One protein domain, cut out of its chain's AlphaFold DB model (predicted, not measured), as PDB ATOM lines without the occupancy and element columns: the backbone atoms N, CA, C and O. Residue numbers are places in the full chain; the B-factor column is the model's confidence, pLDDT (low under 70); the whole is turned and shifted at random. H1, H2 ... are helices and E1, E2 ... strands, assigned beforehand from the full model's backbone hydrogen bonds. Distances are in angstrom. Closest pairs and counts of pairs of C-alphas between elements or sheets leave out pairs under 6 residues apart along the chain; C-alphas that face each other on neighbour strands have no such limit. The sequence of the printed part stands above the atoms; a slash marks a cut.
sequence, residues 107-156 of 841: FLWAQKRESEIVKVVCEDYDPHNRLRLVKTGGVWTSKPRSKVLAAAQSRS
ATOM      1  N   PHE A 107      36.006  24.231   5.586       87.94
ATOM      2  CA  PHE A 107      36.475  24.373   4.209       87.94
ATOM      3  C   PHE A 107      38.000  24.545   4.163       87.94
ATOM      4  O   PHE A 107      38.595  25.244   4.988       87.94
ATOM      5  N   LEU A 108      38.655  23.893   3.196       92.81
ATOM      6  CA  LEU A 108      40.112  23.918   3.019       92.81
ATOM      7  C   LEU A 108      40.478  24.443   1.626       92.81
ATOM      8  O   LEU A 108      40.409  23.724   0.634       92.81
ATOM      9  N   TRP A 109      40.930  25.694   1.564       90.69
ATOM     10  CA  TRP A 109      41.372  26.349   0.334       90.69
ATOM     11  C   TRP A 109      42.880  26.152   0.124       90.69
ATOM     12  O   TRP A 109      43.683  26.641   0.923       90.69
ATOM     13  N   ALA A 110      43.294  25.479  -0.953       93.69
ATOM     14  CA  ALA A 110      44.704  25.214  -1.254       93.69
ATOM     15  C   ALA A 110      45.215  26.036  -2.453       93.69
ATOM     16  O   ALA A 110      44.754  25.871  -3.577       93.69
ATOM     17  N   GLN A 111      46.223  26.885  -2.232       93.88
ATOM     18  CA  GLN A 111      46.947  27.584  -3.296       93.88
ATOM     19  C   GLN A 111      48.143  26.741  -3.759       93.88
ATOM     20  O   GLN A 111      49.118  26.555  -3.019       93.88
ATOM     21  N   LYS A 112      48.067  26.267  -5.002       95.88
ATOM     22  CA  LYS A 112      49.125  25.544  -5.717       95.88
ATOM     23  C   LYS A 112      49.942  26.514  -6.586       95.88
ATOM     24  O   LYS A 112      49.397  27.497  -7.080       95.88
ATOM     25  N   ARG A 113      51.233  26.242  -6.780       94.69
ATOM     26  CA  ARG A 113      52.091  26.817  -7.835       94.69
ATOM     27  C   ARG A 113      53.051  25.733  -8.296       94.69
ATOM     28  O   ARG A 113      53.541  25.012  -7.439       94.69
ATOM     29  N   GLU A 114      53.338  25.628  -9.594       90.56
ATOM     30  CA  GLU A 114      54.490  24.850 -10.101       90.56
ATOM     31  C   GLU A 114      54.610  23.444  -9.461       90.56
ATOM     32  O   GLU A 114      55.655  23.030  -8.971       90.56
ATOM     33  N   SER A 115      53.484  22.719  -9.425       93.12
ATOM     34  CA  SER A 115      53.243  21.439  -8.723       93.12
ATOM     35  C   SER A 115      53.166  21.452  -7.182       93.12
ATOM     36  O   SER A 115      52.453  20.613  -6.630       93.12
ATOM     37  N   GLU A 116      53.771  22.410  -6.475       92.38
ATOM     38  CA  GLU A 116      53.763  22.485  -5.005       92.38
ATOM     39  C   GLU A 116      52.491  23.146  -4.425       92.38
ATOM     40  O   GLU A 116      52.003  24.166  -4.913       92.38
ATOM     41  N   ILE A 117      51.974  22.616  -3.305       92.62
ATOM     42  CA  ILE A 117      51.014  23.339  -2.452       92.62
ATOM     43  C   ILE A 117      51.784  24.322  -1.558       92.62
ATOM     44  O   ILE A 117      52.486  23.915  -0.623       92.62
ATOM     45  N   VAL A 118      51.619  25.617  -1.839       90.94
ATOM     46  CA  VAL A 118      52.339  26.730  -1.195       90.94
ATOM     47  C   VAL A 118      51.630  27.208   0.075       90.94
ATOM     48  O   VAL A 118      52.273  27.584   1.053       90.94
ATOM     49  N   LYS A 119      50.292  27.198   0.087       87.75
ATOM     50  CA  LYS A 119      49.474  27.751   1.179       87.75
ATOM     51  C   LYS A 119      48.153  26.992   1.276       87.75
ATOM     52  O   LYS A 119      47.468  26.860   0.271       87.75
ATOM     53  N   VAL A 120      47.767  26.567   2.478       90.25
ATOM     54  CA  VAL A 120      46.408  26.076   2.764       90.25
ATOM     55  C   VAL A 120      45.757  27.014   3.774       90.25
ATOM     56  O   VAL A 120      46.335  27.312   4.820       90.25
ATOM     57  N   VAL A 121      44.564  27.510   3.455       86.94
ATOM     58  CA  VAL A 121      43.730  28.318   4.346       86.94
ATOM     59  C   VAL A 121      42.563  27.455   4.798       86.94
ATOM     60  O   VAL A 121      41.796  26.968   3.976       86.94
ATOM     61  N   CYS A 122      42.445  27.272   6.109       89.00
ATOM     62  CA  CYS A 122      41.270  26.672   6.721       89.00
ATOM     63  C   CYS A 122      40.253  27.778   7.031       89.00
ATOM     64  O   CYS A 122      40.598  28.792   7.649       89.00
ATOM     65  N   GLU A 123      39.025  27.575   6.571       83.69
ATOM     66  CA  GLU A 123      37.871  28.429   6.803       83.69
ATOM     67  C   GLU A 123      36.806  27.613   7.541       83.69
ATOM     68  O   GLU A 123      36.042  26.846   6.959       83.69
ATOM     69  N   ASP A 124      36.834  27.748   8.864       81.00
ATOM     70  CA  ASP A 124      35.815  27.233   9.775       81.00
ATOM     71  C   ASP A 124      34.686  28.275   9.880       81.00
ATOM     72  O   ASP A 124      34.958  29.473  10.044       81.00
ATOM     73  N   TYR A 125      33.437  27.815   9.775       65.19
ATOM     74  CA  TYR A 125      32.241  28.642   9.950       65.19
ATOM     75  C   TYR A 125      32.061  29.120  11.401       65.19
ATOM     76  O   TYR A 125      31.389  30.128  11.621       65.19
ATOM     77  N   ASP A 126      32.687  28.467  12.389       68.31
ATOM     78  CA  ASP A 126      32.771  29.001  13.748       68.31
ATOM     79  C   ASP A 126      33.778  30.179  13.798       68.31
ATOM     80  O   ASP A 126      34.998  29.994  13.660       68.31
ATOM     81  N   PRO A 127      33.319  31.425  14.053       61.50
ATOM     82  CA  PRO A 127      34.195  32.593  14.091       61.50
ATOM     83  C   PRO A 127      35.234  32.545  15.225       61.50
ATOM     84  O   PRO A 127      36.210  33.303  15.166       61.50
ATOM     85  N   HIS A 128      35.050  31.687  16.234       65.75
ATOM     86  CA  HIS A 128      35.936  31.495  17.381       65.75
ATOM     87  C   HIS A 128      36.958  30.363  17.182       65.75
ATOM     88  O   HIS A 128      38.069  30.467  17.712       65.75
ATOM     89  N   ASN A 129      36.641  29.331  16.391       61.66
ATOM     90  CA  ASN A 129      37.464  28.118  16.254       61.66
ATOM     91  C   ASN A 129      38.432  28.110  15.048       61.66
ATOM     92  O   ASN A 129      39.047  27.095  14.739       61.66
ATOM     93  N   ARG A 130      38.643  29.255  14.389       70.06
ATOM     94  CA  ARG A 130      39.514  29.401  13.203       70.06
ATOM     95  C   ARG A 130      40.908  28.758  13.375       70.06
ATOM     96  O   ARG A 130      41.841  29.392  13.878       70.06
ATOM     97  N   LEU A 131      41.084  27.530  12.896       78.00
ATOM     98  CA  LEU A 131      42.384  26.869  12.789       78.00
ATOM     99  C   LEU A 131      43.195  27.493  11.641       78.00
ATOM    100  O   LEU A 131      42.650  27.943  10.636       78.00
ATOM    101  N   ARG A 132      44.524  27.532  11.766       76.69
ATOM    102  CA  ARG A 132      45.438  27.885  10.669       76.69
ATOM    103  C   ARG A 132      46.402  26.739  10.413       76.69
ATOM    104  O   ARG A 132      47.141  26.356  11.315       76.69
ATOM    105  N   LEU A 133      46.423  26.233   9.183       83.88
ATOM    106  CA  LEU A 133      47.431  25.278   8.734       83.88
ATOM    107  C   LEU A 133      48.691  26.040   8.301       83.88
ATOM    108  O   LEU A 133      48.622  26.998   7.534       83.88
ATOM    109  N   VAL A 134      49.847  25.635   8.827       80.25
ATOM    110  CA  VAL A 134      51.151  26.257   8.571       80.25
ATOM    111  C   VAL A 134      52.161  25.169   8.222       80.25
ATOM    112  O   VAL A 134      52.466  24.306   9.051       80.25
ATOM    113  N   LYS A 135      52.693  25.225   6.999       85.19
ATOM    114  CA  LYS A 135      53.764  24.346   6.522       85.19
ATOM    115  C   LYS A 135      55.063  24.697   7.252       85.19
ATOM    116  O   LYS A 135      55.571  25.803   7.104       85.19
ATOM    117  N   THR A 136      55.577  23.778   8.062       81.81
ATOM    118  CA  THR A 136      56.811  23.942   8.847       81.81
ATOM    119  C   THR A 136      57.685  22.717   8.597       81.81
ATOM    120  O   THR A 136      57.246  21.600   8.847       81.81
ATOM    121  N   GLY A 137      58.890  22.896   8.043       84.19
ATOM    122  CA  GLY A 137      59.769  21.766   7.692       84.19
ATOM    123  C   GLY A 137      59.155  20.786   6.678       84.19
ATOM    124  O   GLY A 137      59.365  19.585   6.780       84.19
ATOM    125  N   GLY A 138      58.326  21.279   5.749       85.12
ATOM    126  CA  GLY A 138      57.583  20.461   4.779       85.12
ATOM    127  C   GLY A 138      56.259  19.878   5.296       85.12
ATOM    128  O   GLY A 138      55.356  19.648   4.494       85.12
ATOM    129  N   VAL A 139      56.093  19.725   6.614       85.94
ATOM    130  CA  VAL A 139      54.890  19.156   7.247       85.94
ATOM    131  C   VAL A 139      53.844  20.241   7.521       85.94
ATOM    132  O   VAL A 139      54.169  21.335   7.984       85.94
ATOM    133  N   TRP A 140      52.565  19.956   7.268       82.94
ATOM    134  CA  TRP A 140      51.463  20.852   7.636       82.94
ATOM    135  C   TRP A 140      51.113  20.705   9.118       82.94
ATOM    136  O   TRP A 140      50.744  19.628   9.573       82.94
ATOM    137  N   THR A 141      51.201  21.805   9.868       87.62
ATOM    138  CA  THR A 141      50.876  21.859  11.304       87.62
ATOM    139  C   THR A 141      49.663  22.750  11.544       87.62
ATOM    140  O   THR A 141      49.576  23.835  10.965       87.62
ATOM    141  N   SER A 142      48.720  22.330  12.388       86.94
ATOM    142  CA  SER A 142      47.593  23.171  12.801       86.94
ATOM    143  C   SER A 142      47.985  24.067  13.980       86.94
ATOM    144  O   SER A 142      48.626  23.636  14.936       86.94
ATOM    145  N   LYS A 143      47.605  25.346  13.910       78.38
ATOM    146  CA  LYS A 143      47.781  26.333  14.984       78.38
ATOM    147  C   LYS A 143      46.451  27.060  15.219       78.38
ATOM    148  O   LYS A 143      45.936  27.664  14.273       78.38
ATOM    149  N   PRO A 144      45.861  27.020  16.428       76.88
ATOM    150  CA  PRO A 144      44.623  27.739  16.715       76.88
ATOM    151  C   PRO A 144      44.864  29.252  16.665       76.88
ATOM    152  O   PRO A 144      45.840  29.763  17.214       76.88
ATOM    153  N   ARG A 145      43.974  29.996  15.996       68.19
ATOM    154  CA  ARG A 145      44.098  31.458  15.839       68.19
ATOM    155  C   ARG A 145      43.619  32.238  17.069       68.19
ATOM    156  O   ARG A 145      43.917  33.428  17.176       68.19
ATOM    157  N   SER A 146      42.885  31.606  17.988       75.25
ATOM    158  CA  SER A 146      42.451  32.243  19.232       75.25
ATOM    159  C   SER A 146      43.624  32.346  20.216       75.25
ATOM    160  O   SER A 146      44.274  31.361  20.565       75.25
ATOM    161  N   LYS A 147      43.910  33.571  20.685       65.44
ATOM    162  CA  LYS A 147      45.048  33.843  21.586       65.44
ATOM    163  C   LYS A 147      44.972  33.051  22.899       65.44
ATOM    164  O   LYS A 147      46.008  32.745  23.473       65.44
ATOM    165  N   VAL A 148      43.761  32.705  23.346       68.00
ATOM    166  CA  VAL A 148      43.508  31.931  24.571       68.00
ATOM    167  C   VAL A 148      43.982  30.481  24.421       68.00
ATOM    168  O   VAL A 148      44.762  30.014  25.246       68.00
ATOM    169  N   LEU A 149      43.591  29.786  23.344       58.44
ATOM    170  CA  LEU A 149      44.028  28.405  23.102       58.44
ATOM    171  C   LEU A 149      45.509  28.336  22.715       58.44
ATOM    172  O   LEU A 149      46.212  27.434  23.163       58.44
ATOM    173  N   ALA A 150      46.011  29.322  21.963       58.97
ATOM    174  CA  ALA A 150      47.440  29.443  21.690       58.97
ATOM    175  C   ALA A 150      48.255  29.599  22.989       58.97
ATOM    176  O   ALA A 150      49.243  28.896  23.173       58.97
ATOM    177  N   ALA A 151      47.811  30.439  23.934       66.25
ATOM    178  CA  ALA A 151      48.463  30.586  25.238       66.25
ATOM    179  C   ALA A 151      48.378  29.313  26.102       66.25
ATOM    180  O   ALA A 151      49.330  29.003  26.818       66.25
ATOM    181  N   ALA A 152      47.280  28.552  26.023       62.62
ATOM    182  CA  ALA A 152      47.164  27.254  26.690       62.62
ATOM    183  C   ALA A 152      48.164  26.229  26.118       62.62
ATOM    184  O   ALA A 152      48.909  25.611  26.876       62.62
ATOM    185  N   GLN A 153      48.270  26.118  24.788       62.66
ATOM    186  CA  GLN A 153      49.261  25.255  24.130       62.66
ATOM    187  C   GLN A 153      50.709  25.688  24.431       62.66
ATOM    188  O   GLN A 153      51.559  24.835  24.689       62.66
ATOM    189  N   SER A 154      50.988  26.997  24.487       65.88
ATOM    190  CA  SER A 154      52.300  27.533  24.888       65.88
ATOM    191  C   SER A 154      52.648  27.281  26.358       65.88
ATOM    192  O   SER A 154      53.822  27.226  26.697       65.88
ATOM    193  N   ARG A 155      51.655  27.114  27.242       62.25
ATOM    194  CA  ARG A 155      51.882  26.668  28.628       62.25
ATOM    195  C   ARG A 155      52.096  25.158  28.719       62.25
ATOM    196  O   ARG A 155      52.912  24.713  29.513       62.25
ATOM    197  N   SER A 156      51.427  24.382  27.864       48.00
ATOM    198  CA  SER A 156      51.568  22.920  27.788       48.00
ATOM    199  C   SER A 156      52.911  22.435  27.211       48.00
ATOM    200  O   SER A 156      53.130  21.229  27.141       48.00
TER     201      SER A 156
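Overview. This is residues 107 to 156 of the 841 residues of an uncharacterized protein of Sipha flava (yellow sugarcane aphid) (UniProt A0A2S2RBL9). Two strand hairpins, E1 with E2 and E3 with E4, follow each other in a flat, open row, with E3 running back next to E2, and one short helix, H1, sits at the far end of the row beyond E4. The turn between E1 and E2 and the helix H1 lie at the two ends of the longest axis. The printed part has 50 residues with four named strands and one named helix, in the order E1, E2, E3, E4, H1; the strands make two antiparallel sheets of two, E1 - E2 and E3 - E4, and the class is mixed, helices and strands. The whole is loose, with a radius of gyration of the C-alphas of 12.6 A, and spans 38 by 27 by 10 A.

Along the chain. E1 is residues 107 to 113, 19.9 A from first to last C-alpha, and C-alpha 107 stands at (36.475, 24.373, 4.209). E2, the longest strand, is residues 116 to 124 and measures 23.7 A; C-alpha 124 is at (35.815, 27.233, 9.775). E3 is residues 131 to 136, 15.2 A long, and E4 is residues 139 to 144, 16.4 A long. H1 is residues 147 to 155, 12.2 A long, and C-alpha 155 is at (51.882, 26.668, 28.628).

Arrangement. E1 and E2 form a hairpin, antiparallel at 162 degrees between their directions. N 109 and O 121 are within hydrogen-bond range at 2.9 A, and N 121 and O 109 at 2.8 A. E2 and E3 have 11 pairs of C-alphas within 8 A, the closest being those of Cys 122 and Arg 132, 5.9 A apart. E3 and E4 form the second hairpin, antiparallel at 147 degrees. N 134 and O 141 are within hydrogen-bond range at 2.8 A, and N 141 and O 134 at 2.9 A. The closest C-alphas of E4 and H1 are those of Pro 144 and Ala 150, 6.0 A apart, one of 2 pairs within 8 A. E1 and E3 are apart, and H1 is apart from E1, E2 and E3. In H1 every O i to N i+4 pair is within hydrogen-bond range.

Size, cuts and confidence. The two C-alphas farthest apart are those of Glu 114 and Arg 155, 38.9 A. The printed part, residues 107 to 156, has no cut. The links E1 to E2, E3 to E4 and E4 to H1 are tight, the link E2 to E3 is short with 6 residues, and none is long. The mean pLDDT of the printed part is 78.7; it is under 70 in residues 125 to 129, residue 145 and residues 147 to 156.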